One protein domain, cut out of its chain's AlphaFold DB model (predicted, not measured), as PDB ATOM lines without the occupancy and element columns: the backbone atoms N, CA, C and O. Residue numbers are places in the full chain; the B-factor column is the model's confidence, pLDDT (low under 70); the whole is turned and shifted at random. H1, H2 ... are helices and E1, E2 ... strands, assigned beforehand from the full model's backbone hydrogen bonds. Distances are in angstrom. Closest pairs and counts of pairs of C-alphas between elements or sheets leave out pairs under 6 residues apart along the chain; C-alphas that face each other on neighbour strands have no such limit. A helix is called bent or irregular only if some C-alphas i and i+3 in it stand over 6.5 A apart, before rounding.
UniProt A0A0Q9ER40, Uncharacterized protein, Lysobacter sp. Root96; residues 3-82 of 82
ATOM      1  N   ILE A   3     -30.160 -18.603  37.193       82.00
ATOM      2  CA  ILE A   3     -31.130 -18.994  38.219       82.00
ATOM      3  C   ILE A   3     -30.658 -18.443  39.557       82.00
ATOM      4  O   ILE A   3     -29.510 -18.646  39.957       82.00
ATOM      5  N   LEU A   4     -31.545 -17.723  40.239       82.94
ATOM      6  CA  LEU A   4     -31.291 -17.193  41.574       82.94
ATOM      7  C   LEU A   4     -31.793 -18.195  42.604       82.94
ATOM      8  O   LEU A   4     -32.941 -18.615  42.527       82.94
ATOM      9  N   LEU A   5     -30.927 -18.537  43.551       85.38
ATOM     10  CA  LEU A   5     -31.206 -19.451  44.648       85.38
ATOM     11  C   LEU A   5     -30.926 -18.729  45.958       85.38
ATOM     12  O   LEU A   5     -29.784 -18.357  46.245       85.38
ATOM     13  N   HIS A   6     -31.970 -18.495  46.740       85.25
ATOM     14  CA  HIS A   6     -31.801 -17.950  48.077       85.25
ATOM     15  C   HIS A   6     -31.335 -19.063  49.021       85.25
ATOM     16  O   HIS A   6     -31.796 -20.193  48.901       85.25
ATOM     17  N   THR A   7     -30.455 -18.773  49.981       85.38
ATOM     18  CA  THR A   7     -29.965 -19.795  50.932       85.38
ATOM     19  C   THR A   7     -31.090 -20.510  51.682       85.38
ATOM     20  O   THR A   7     -30.989 -21.705  51.929       85.38
ATOM     21  N   ASP A   8     -32.193 -19.811  51.958       86.19
ATOM     22  CA  ASP A   8     -33.388 -20.388  52.597       86.19
ATOM     23  C   ASP A   8     -34.078 -21.469  51.738       86.19
ATOM     24  O   ASP A   8     -34.837 -22.278  52.261       86.19
ATOM     25  N   GLU A   9     -33.840 -21.486  50.423       84.31
ATOM     26  CA  GLU A   9     -34.379 -22.491  49.494       84.31
ATOM     27  C   GLU A   9     -33.503 -23.750  49.434       84.31
ATOM     28  O   GLU A   9     -33.940 -24.770  48.907       84.31
ATOM     29  N   LEU A  10     -32.277 -23.682  49.965       81.94
ATOM     30  CA  LEU A  10     -31.280 -24.754  49.887       81.94
ATOM     31  C   LEU A  10     -31.268 -25.661  51.123       81.94
ATOM     32  O   LEU A  10     -30.718 -26.757  51.073       81.94
ATOM     33  N   GLY A  11     -31.885 -25.222  52.221       80.94
ATOM     34  CA  GLY A  11     -32.032 -26.003  53.447       80.94
ATOM     35  C   GLY A  11     -31.471 -25.318  54.692       80.94
ATOM     36  O   GLY A  11     -30.784 -24.297  54.637       80.94
ATOM     37  N   ASP A  12     -31.784 -25.898  55.849       82.69
ATOM     38  CA  ASP A  12     -31.383 -25.350  57.143       82.69
ATOM     39  C   ASP A  12     -29.862 -25.384  57.335       82.69
ATOM     40  O   ASP A  12     -29.204 -26.411  57.165       82.69
ATOM     41  N   GLY A  13     -29.295 -24.249  57.747       82.19
ATOM     42  CA  GLY A  13     -27.856 -24.109  57.994       82.19
ATOM     43  C   GLY A  13     -27.009 -23.916  56.733       82.19
ATOM     44  O   GLY A  13     -25.790 -23.749  56.851       82.19
ATOM     45  N   VAL A  14     -27.631 -23.881  55.552       85.62
ATOM     46  CA  VAL A  14     -26.964 -23.519  54.303       85.62
ATOM     47  C   VAL A  14     -26.771 -22.002  54.248       85.62
ATOM     48  O   VAL A  14     -27.666 -21.211  54.531       85.62
ATOM     49  N   SER A  15     -25.567 -21.586  53.892       87.62
ATOM     50  CA  SER A  15     -25.143 -20.207  53.713       87.62
ATOM     51  C   SER A  15     -24.433 -20.057  52.375       87.62
ATOM     52  O   SER A  15     -23.997 -21.026  51.746       87.62
ATOM     53  N   VAL A  16     -24.265 -18.811  51.940       84.88
ATOM     54  CA  VAL A  16     -23.523 -18.498  50.715       84.88
ATOM     55  C   VAL A  16     -22.113 -19.096  50.758       84.88
ATOM     56  O   VAL A  16     -21.624 -19.591  49.746       84.88
ATOM     57  N   ASP A  17     -21.463 -19.118  51.919       84.62
ATOM     58  CA  ASP A  17     -20.081 -19.581  52.046       84.62
ATOM     59  C   ASP A  17     -19.948 -21.107  52.109       84.62
ATOM     60  O   ASP A  17     -18.963 -21.645  51.602       84.62
ATOM     61  N   ASN A  18     -20.924 -21.807  52.698       85.31
ATOM     62  CA  ASN A  18     -20.829 -23.249  52.946       85.31
ATOM     63  C   ASN A  18     -21.624 -24.117  51.963       85.31
ATOM     64  O   ASN A  18     -21.383 -25.320  51.937       85.31
ATOM     65  N   ALA A  19     -22.521 -23.529  51.159       84.50
ATOM     66  CA  ALA A  19     -23.353 -24.300  50.250       84.50
ATOM     67  C   ALA A  19     -22.475 -25.173  49.334       84.50
ATOM     68  O   ALA A  19     -21.423 -24.747  48.841       84.50
ATOM     69  N   THR A  20     -22.911 -26.385  49.076       83.00
ATOM     70  CA  THR A  20     -22.185 -27.419  48.347       83.00
ATOM     71  C   THR A  20     -22.852 -27.697  47.005       83.00
ATOM     72  O   THR A  20     -23.876 -27.102  46.666       83.00
ATOM     73  N   ALA A  21     -22.242 -28.576  46.209       79.31
ATOM     74  CA  ALA A  21     -22.851 -29.057  44.975       79.31
ATOM     75  C   ALA A  21     -24.121 -29.871  45.256       79.31
ATOM     76  O   ALA A  21     -25.055 -29.802  44.463       79.31
ATOM     77  N   ASP A  22     -24.149 -30.593  46.380       83.50
ATOM     78  CA  ASP A  22     -25.285 -31.413  46.799       83.50
ATOM     79  C   ASP A  22     -26.476 -30.544  47.218       83.50
ATOM     80  O   ASP A  22     -27.594 -30.817  46.794       83.50
ATOM     81  N   ASP A  23     -26.234 -29.431  47.925       85.12
ATOM     82  CA  ASP A  23     -27.299 -28.502  48.353       85.12
ATOM     83  C   ASP A  23     -28.070 -27.888  47.172       85.12
ATOM     84  O   ASP A  23     -29.218 -27.475  47.315       85.12
ATOM     85  N   ILE A  24     -27.448 -27.819  45.988       81.94
ATOM     86  CA  ILE A  24     -28.071 -27.297  44.762       81.94
ATOM     87  C   ILE A  24     -28.306 -28.376  43.697       81.94
ATOM     88  O   ILE A  24     -28.741 -28.054  42.587       81.94
ATOM     89  N   ALA A  25     -28.009 -29.646  43.991       83.12
ATOM     90  CA  ALA A  25     -28.032 -30.728  43.007       83.12
ATOM     91  C   ALA A  25     -29.430 -30.936  42.420       83.12
ATOM     92  O   ALA A  25     -29.556 -31.130  41.211       83.12
ATOM     93  N   ASP A  26     -30.469 -30.823  43.247       82.62
ATOM     94  CA  ASP A  26     -31.862 -30.948  42.817       82.62
ATOM     95  C   ASP A  26     -32.250 -29.849  41.827       82.62
ATOM     96  O   ASP A  26     -32.861 -30.127  40.791       82.62
ATOM     97  N   THR A  27     -31.842 -28.605  42.090       83.19
ATOM     98  CA  THR A  27     -32.050 -27.504  41.147       83.19
ATOM     99  C   THR A  27     -31.304 -27.772  39.845       83.19
ATOM    100  O   THR A  27     -31.903 -27.675  38.778       83.19
ATOM    101  N   ILE A  28     -30.028 -28.174  39.918       81.44
ATOM    102  CA  ILE A  28     -29.237 -28.485  38.722       81.44
ATOM    103  C   ILE A  28     -29.883 -29.614  37.918       81.44
ATOM    104  O   ILE A  28     -29.959 -29.526  36.695       81.44
ATOM    105  N   ALA A  29     -30.372 -30.665  38.575       82.94
ATOM    106  CA  ALA A  29     -31.046 -31.775  37.914       82.94
ATOM    107  C   ALA A  29     -32.288 -31.285  37.157       82.94
ATOM    108  O   ALA A  29     -32.457 -31.617  35.979       82.94
ATOM    109  N   GLN A  30     -33.097 -30.429  37.790       83.69
ATOM    110  CA  GLN A  30     -34.292 -29.845  37.180       83.69
ATOM    111  C   GLN A  30     -33.967 -28.977  35.965       83.69
ATOM    112  O   GLN A  30     -34.754 -28.955  35.025       83.69
ATOM    113  N   THR A  31     -32.818 -28.302  35.937       81.94
ATOM    114  CA  THR A  31     -32.464 -27.343  34.874       81.94
ATOM    115  C   THR A  31     -31.381 -27.841  33.921       81.94
ATOM    116  O   THR A  31     -31.050 -27.151  32.960       81.94
ATOM    117  N   SER A  32     -30.869 -29.058  34.119       76.31
ATOM    118  CA  SER A  32     -29.817 -29.684  33.298       76.31
ATOM    119  C   SER A  32     -30.180 -29.769  31.810       76.31
ATOM    120  O   SER A  32     -29.337 -29.578  30.935       76.31
ATOM    121  N   HIS A  33     -31.465 -29.970  31.505       80.31
ATOM    122  CA  HIS A  33     -31.993 -30.016  30.142       80.31
ATOM    123  C   HIS A  33     -31.910 -28.669  29.394       80.31
ATOM    124  O   HIS A  33     -32.109 -28.630  28.181       80.31
ATOM    125  N   LEU A  34     -31.610 -27.570  30.095       79.75
ATOM    126  CA  LEU A  34     -31.475 -26.220  29.537       79.75
ATOM    127  C   LEU A  34     -30.031 -25.912  29.096       79.75
ATOM    128  O   LEU A  34     -29.771 -24.848  28.532       79.75
ATOM    129  N   GLY A  35     -29.091 -26.838  29.319       76.69
ATOM    130  CA  GLY A  35     -27.677 -26.680  28.990       76.69
ATOM    131  C   GLY A  35     -26.878 -26.022  30.117       76.69
ATOM    132  O   GLY A  35     -27.102 -26.286  31.295       76.69
ATOM    133  N   ARG A  36     -25.890 -25.185  29.772       75.94
ATOM    134  CA  ARG A  36     -25.045 -24.517  30.774       75.94
ATOM    135  C   ARG A  36     -25.834 -23.415  31.482       75.94
ATOM    136  O   ARG A  36     -26.211 -22.424  30.853       75.94
ATOM    137  N   VAL A  37     -26.027 -23.571  32.789       79.75
ATOM    138  CA  VAL A  37     -26.763 -22.623  33.633       79.75
ATOM    139  C   VAL A  37     -25.831 -22.031  34.689       79.75
ATOM    140  O   VAL A  37     -24.952 -22.706  35.235       79.75
ATOM    141  N   HIS A  38     -26.003 -20.739  34.959       80.12
ATOM    142  CA  HIS A  38     -25.340 -20.053  36.062       80.12
ATOM    143  C   HIS A  38     -26.304 -19.951  37.242       80.12
ATOM    144  O   HIS A  38     -27.370 -19.348  37.132       80.12
ATOM    145  N   TYR A  39     -25.921 -20.529  38.371       82.06
ATOM    146  CA  TYR A  39     -26.657 -20.481  39.625       82.06
ATOM    147  C   TYR A  39     -26.043 -19.419  40.523       82.06
ATOM    148  O   TYR A  39     -24.827 -19.361  40.725       82.06
ATOM    149  N   ILE A  40     -26.889 -18.571  41.082       82.75
ATOM    150  CA  ILE A  40     -26.469 -17.520  41.995       82.75
ATOM    151  C   ILE A  40     -27.034 -17.856  43.354       82.75
ATOM    152  O   ILE A  40     -28.234 -17.725  43.569       82.75
ATOM    153  N   VAL A  41     -26.155 -18.270  44.260       85.75
ATOM    154  CA  VAL A  41     -26.523 -18.501  45.653       85.75
ATOM    155  C   VAL A  41     -26.360 -17.186  46.395       85.75
ATOM    156  O   VAL A  41     -25.261 -16.624  46.416       85.75
ATOM    157  N   TYR A  42     -27.438 -16.676  46.979       84.62
ATOM    158  CA  TYR A  42     -27.436 -15.381  47.655       84.62
ATOM    159  C   TYR A  42     -28.198 -15.414  48.980       84.62
ATOM    160  O   TYR A  42     -29.135 -16.190  49.157       84.62
ATOM    161  N   ASP A  43     -27.785 -14.541  49.894       82.50
ATOM    162  CA  ASP A  43     -28.493 -14.217  51.128       82.50
ATOM    163  C   ASP A  43     -28.618 -12.685  51.278       82.50
ATOM    164  O   ASP A  43     -28.371 -11.919  50.339       82.50
ATOM    165  N   GLN A  44     -29.024 -12.208  52.457       75.19
ATOM    166  CA  GLN A  44     -29.198 -10.776  52.731       75.19
ATOM    167  C   GLN A  44     -27.898  -9.948  52.654       75.19
ATOM    168  O   GLN A  44     -27.947  -8.740  52.411       75.19
ATOM    169  N   ARG A  45     -26.736 -10.556  52.907       77.00
ATOM    170  CA  ARG A  45     -25.436  -9.881  53.076       77.00
ATOM    171  C   ARG A  45     -24.437 -10.224  51.975       77.00
ATOM    172  O   ARG A  45     -23.593  -9.390  51.648       77.00
ATOM    173  N   SER A  46     -24.563 -11.401  51.384       81.62
ATOM    174  CA  SER A  46     -23.560 -12.032  50.541       81.62
ATOM    175  C   SER A  46     -24.197 -12.687  49.319       81.62
ATOM    176  O   SER A  46     -25.366 -13.064  49.306       81.62
ATOM    177  N   PHE A  47     -23.404 -12.849  48.264       82.19
ATOM    178  CA  PHE A  47     -23.768 -13.688  47.130       82.19
ATOM    179  C   PHE A  47     -22.523 -14.349  46.551       82.19
ATOM    180  O   PHE A  47     -21.421 -13.792  46.586       82.19
ATOM    181  N   ARG A  48     -22.711 -15.523  45.960       80.56
ATOM    182  CA  ARG A  48     -21.710 -16.199  45.145       80.56
ATOM    183  C   ARG A  48     -22.343 -16.675  43.854       80.56
ATOM    184  O   ARG A  48     -23.530 -16.994  43.807       80.56
ATOM    185  N   VAL A  49     -21.520 -16.776  42.821       75.06
ATOM    186  CA  VAL A  49     -21.955 -17.316  41.540       75.06
ATOM    187  C   VAL A  49     -21.245 -18.622  41.269       75.06
ATOM    188  O   VAL A  49     -20.059 -18.803  41.562       75.06
ATOM    189  N   VAL A  50     -22.023 -19.555  40.756       76.44
ATOM    190  CA  VAL A  50     -21.629 -20.929  40.582       76.44
ATOM    191  C   VAL A  50     -22.171 -21.419  39.250       76.44
ATOM    192  O   VAL A  50     -23.351 -21.273  38.961       76.44
ATOM    193  N   ALA A  51     -21.321 -22.002  38.417       71.62
ATOM    194  CA  ALA A  51     -21.759 -22.643  37.188       71.62
ATOM    195  C   ALA A  51     -21.993 -24.133  37.437       71.62
ATOM    196  O   ALA A  51     -21.163 -24.796  38.065       71.62
ATOM    197  N   GLY A  52     -23.094 -24.651  36.893       71.38
ATOM    198  CA  GLY A  52     -23.376 -26.079  36.861       71.38
ATOM    199  C   GLY A  52     -24.052 -26.467  35.551       71.38
ATOM    200  O   GLY A  52     -24.937 -25.772  35.051       71.38
ATOM    201  N   SER A  53     -23.607 -27.566  34.961       67.56
ATOM    202  CA  SER A  53     -24.242 -28.168  33.780       67.56
ATOM    203  C   SER A  53     -24.888 -29.513  34.096       67.56
ATOM    204  O   SER A  53     -25.766 -29.956  33.365       67.56
ATOM    205  N   GLU A  54     -24.467 -30.157  35.183       70.38
ATOM    206  CA  GLU A  54     -24.912 -31.483  35.603       70.38
ATOM    207  C   GLU A  54     -24.768 -31.628  37.130       70.38
ATOM    208  O   GLU A  54     -23.916 -30.952  37.725       70.38
ATOM    209  N   PRO A  55     -25.594 -32.467  37.785       65.06
ATOM    210  CA  PRO A  55     -25.512 -32.700  39.225       65.06
ATOM    211  C   PRO A  55     -24.103 -33.142  39.642       65.06
ATOM    212  O   PRO A  55     -23.480 -33.964  38.974       65.06
ATOM    213  N   GLY A  56     -23.580 -32.574  40.731       67.31
ATOM    214  CA  GLY A  56     -22.218 -32.848  41.207       67.31
ATOM    215  C   GLY A  56     -21.099 -32.105  40.460       67.31
ATOM    216  O   GLY A  56     -19.964 -32.094  40.932       67.31
ATOM    217  N   SER A  57     -21.395 -31.422  39.345       67.75
ATOM    218  CA  SER A  57     -20.438 -30.563  38.638       67.75
ATOM    219  C   SER A  57     -20.713 -29.102  38.968       67.75
ATOM    220  O   SER A  57     -21.512 -28.419  38.327       67.75
ATOM    221  N   MET A  58     -20.053 -28.637  40.026       72.25
ATOM    222  CA  MET A  58     -20.181 -27.285  40.543       72.25
ATOM    223  C   MET A  58     -18.834 -26.573  40.431       72.25
ATOM    224  O   MET A  58     -17.862 -26.969  41.072       72.25
ATOM    225  N   GLN A  59     -18.766 -25.508  39.637       74.06
ATOM    226  CA  GLN A  59     -17.571 -24.668  39.564       74.06
ATOM    227  C   GLN A  59     -17.879 -23.265  40.051       74.06
ATOM    228  O   GLN A  59     -18.702 -22.547  39.477       74.06
ATOM    229  N   LYS A  60     -17.179 -22.861  41.114       72.69
ATOM    230  CA  LYS A  60     -17.164 -21.470  41.548       72.69
ATOM    231  C   LYS A  60     -16.557 -20.635  40.426       72.69
ATOM    232  O   LYS A  60     -15.426 -20.884  40.014       72.69
ATOM    233  N   ILE A  61     -17.316 -19.660  39.949       73.69
ATOM    234  CA  ILE A  61     -16.875 -18.714  38.925       73.69
ATOM    235  C   ILE A  61     -16.587 -17.365  39.572       73.69
ATOM    236  O   ILE A  61     -17.164 -17.021  40.610       73.69
ATOM    237  N   ALA A  62     -15.633 -16.628  39.004       70.56
ATOM    238  CA  ALA A  62     -15.287 -15.317  39.524       70.56
ATOM    239  C   ALA A  62     -16.472 -14.366  39.330       70.56
ATOM    240  O   ALA A  62     -17.183 -14.443  38.332       70.56
ATOM    241  N   GLN A  63     -16.668 -13.431  40.263       66.88
ATOM    242  CA  GLN A  63     -17.710 -12.408  40.119       66.88
ATOM    243  C   GLN A  63     -17.514 -11.545  38.860       66.88
ATOM    244  O   GLN A  63     -18.488 -11.030  38.332       66.88
ATOM    245  N   SER A  64     -16.282 -11.418  38.359       67.56
ATOM    246  CA  SER A  64     -15.971 -10.734  37.097       67.56
ATOM    247  C   SER A  64     -16.508 -11.449  35.859       67.56
ATOM    248  O   SER A  64     -16.693 -10.811  34.829       67.56
ATOM    249  N   ASP A  65     -16.751 -12.758  35.951       69.00
ATOM    250  CA  ASP A  65     -17.317 -13.561  34.860       69.00
ATOM    251  C   ASP A  65     -18.854 -13.522  34.871       69.00
ATOM    252  O   ASP A  65     -19.518 -14.146  34.041       69.00
ATOM    253  N   VAL A  66     -19.431 -12.799  35.833       68.00
ATOM    254  CA  VAL A  66     -20.868 -12.625  35.999       68.00
ATOM    255  C   VAL A  66     -21.289 -11.394  35.206       68.00
ATOM    256  O   VAL A  66     -20.746 -10.316  35.436       68.00
ATOM    257  N   PRO A  67     -22.262 -11.508  34.291       70.12
ATOM    258  CA  PRO A  67     -22.697 -10.359  33.512       70.12
ATOM    259  C   PRO A  67     -23.336  -9.278  34.403       70.12
ATOM    260  O   PRO A  67     -24.035  -9.571  35.377       70.12
ATOM    261  N   ASP A  68     -23.103  -8.006  34.059       74.56
ATOM    262  CA  ASP A  68     -23.456  -6.837  34.886       74.56
ATOM    263  C   ASP A  68     -24.949  -6.752  35.244       74.56
ATOM    264  O   ASP A  68     -25.329  -6.244  36.302       74.56
ATOM    265  N   ASN A  69     -25.817  -7.286  34.382       72.38
ATOM    266  CA  ASN A  69     -27.260  -7.344  34.606       72.38
ATOM    267  C   ASN A  69     -27.635  -8.152  35.864       72.38
ATOM    268  O   ASN A  69     -28.588  -7.797  36.556       72.38
ATOM    269  N   LEU A  70     -26.874  -9.197  36.197       71.94
ATOM    270  CA  LEU A  70     -27.076  -9.990  37.408       71.94
ATOM    271  C   LEU A  70     -26.611  -9.255  38.662       71.94
ATOM    272  O   LEU A  70     -27.287  -9.309  39.687       71.94
ATOM    273  N   LEU A  71     -25.497  -8.523  38.579       72.75
ATOM    274  CA  LEU A  71     -25.026  -7.679  39.680       72.75
ATOM    275  C   LEU A  71     -26.039  -6.569  39.993       72.75
ATOM    276  O   LEU A  71     -26.308  -6.279  41.164       72.75
ATOM    277  N   ALA A  72     -26.649  -5.991  38.955       76.31
ATOM    278  CA  ALA A  72     -27.727  -5.019  39.095       76.31
ATOM    279  C   ALA A  72     -28.981  -5.639  39.736       76.31
ATOM    280  O   ALA A  72     -29.537  -5.055  40.667       76.31
ATOM    281  N   LEU A  73     -29.393  -6.838  39.305       73.69
ATOM    282  CA  LEU A  73     -30.540  -7.550  39.877       73.69
ATOM    283  C   LEU A  73     -30.330  -7.892  41.360       73.69
ATOM    284  O   LEU A  73     -31.209  -7.639  42.179       73.69
ATOM    285  N   LEU A  74     -29.155  -8.411  41.720       73.06
ATOM    286  CA  LEU A  74     -28.786  -8.696  43.110       73.06
ATOM    287  C   LEU A  74     -28.786  -7.431  43.970       73.06
ATOM    288  O   LEU A  74     -29.248  -7.438  45.111       73.06
ATOM    289  N   SER A  75     -28.295  -6.326  43.411       72.00
ATOM    290  CA  SER A  75     -28.302  -5.032  44.092       72.00
ATOM    291  C   SER A  75     -29.723  -4.519  44.324       72.00
ATOM    292  O   SER A  75     -30.002  -4.013  45.408       72.00
ATOM    293  N   ALA A  76     -30.625  -4.713  43.359       75.50
ATOM    294  CA  ALA A  76     -32.038  -4.384  43.503       75.50
ATOM    295  C   ALA A  76     -32.732  -5.276  44.546       75.50
ATOM    296  O   ALA A  76     -33.379  -4.751  45.443       75.50
ATOM    297  N   LEU A  77     -32.541  -6.600  44.498       69.88
ATOM    298  CA  LEU A  77     -33.132  -7.545  45.458       69.88
ATOM    299  C   LEU A  77     -32.731  -7.239  46.907       69.88
ATOM    300  O   LEU A  77     -33.568  -7.305  47.807       69.88
ATOM    301  N   ARG A  78     -31.469  -6.859  47.127       67.94
ATOM    302  CA  ARG A  78     -30.971  -6.421  48.436       67.94
ATOM    303  C   ARG A  78     -31.632  -5.125  48.910       67.94
ATOM    304  O   ARG A  78     -31.911  -5.003  50.095       67.94
ATOM    305  N   ALA A  79     -31.902  -4.183  48.007       68.75
ATOM    306  CA  ALA A  79     -32.572  -2.928  48.346       68.75
ATOM    307  C   ALA A  79     -34.054  -3.118  48.717       68.75
ATOM    308  O   ALA A  79     -34.587  -2.325  49.483       68.75
ATOM    309  N   THR A  80     -34.715  -4.160  48.206       64.62
ATOM    310  CA  THR A  80     -36.134  -4.443  48.491       64.62
ATOM    311  C   THR A  80     -36.358  -5.253  49.774       64.62
ATOM    312  O   THR A  80     -37.489  -5.340  50.244       64.62
ATOM    313  N   ARG A  81     -35.313  -5.893  50.321       57.44
ATOM    314  CA  ARG A  81     -35.377  -6.702  51.556       57.44
ATOM    315  C   ARG A  81     -34.818  -5.992  52.804       57.44
ATOM    316  O   ARG A  81     -34.796  -6.616  53.863       57.44
ATOM    317  N   GLY A  82     -34.361  -4.742  52.682       49.69
ATOM    318  CA  GLY A  82     -33.960  -3.872  53.801       49.69
ATOM    319  C   GLY A  82     -35.054  -2.881  54.166       49.69
ATOM    320  O   GLY A  82     -35.129  -2.533  55.363       49.69
TER     321      GLY A  82
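This is residues 3 to 82 of the 82 residues of an uncharacterized protein of Lysobacter sp. Root96 (UniProt A0A0Q9ER40). A small, twisted four-stranded sheet lies between two helices, H2 over one face and H3 over the other. The short helix H1 follows the end of the edge strand E1, and an unnamed stretch, residues 11 to 24, leads from H1 to H2. The printed part has 80 residues with three named helices and four named strands, along the chain E1 H1 H2 E2 E3 E4 H3. The mixed sheet has the order E1 E2 E3 E4, and the class is mixed, helices and strands. The whole is compact, with a radius of gyration of the C-alphas of 12.1 A and a rounded outline spanning 33 by 29 by 19 A.

Begin with the sheet: find C-alpha 3 at (-31.130, -18.994, 38.219), where E1 begins, residues 3 to 6. E2, residues 37 to 42, is 15.8 A long, and E3, residues 47 to 52, is 16.1 A. E4 is residues 58 to 60. H1 is residues 7 to 10. H2, residues 25 to 34, starts at C-alpha 25, (-28.032, -30.728, 43.007), and is 14.6 A long; it is irregular, with C-alphas 30 and 33 7.4 A apart. H3, residues 68 to 80, runs 18.7 A to C-alpha 80 at (-36.134, -4.443, 48.491).

Look first at E1 and E2, parallel at 21 degrees, with N 5 and O 40 at 2.8 A. With H1 and H2 between them they make a strand-helix-strand unit, two parallel neighbour strands joined through helices, whose crossover is right-handed. E2, E3 and E4 form a meander, each strand the antiparallel neighbour of the one before. In the hairpin E2 and E3, N 39 and O 50 are 2.7 A apart; in the hairpin E3 and E4, N 51 and O 59 are 2.9 A apart. The sheet is only just strongly twisted, its C-alphas lying up to 4.4 A off the best plane. H2 and H3 are on opposite faces, giving three layers, helices on both faces of a sheet. H2 lies over E2 at a height over the sheet of 9.0 A, and only just along the strands, at 29 degrees to E2 on the local plane; its closest C-alpha pair with E3 is Ile 28 and Gly 52, 6.6 A. H3 also lies over E2, at a height of 9.8 A, and only just slantwise to the strands, at 30.4 degrees on the local plane. H1 only grazes the sheet. In H3 every O i to N i+4 pair is within hydrogen-bond range, in H2 4 of 6, and H1 is too short for such a pair.

The C-alphas farthest apart, those of His 33 and Gly 82, are 35.3 A from each other. The printed part has no cut, and the link from H1 to H2 is long, 14 residues. The mean pLDDT of the printed part is 77.1; look for values under 70 at residue 53 and residues 55 to 57, 63 to 66 and 77 to 82.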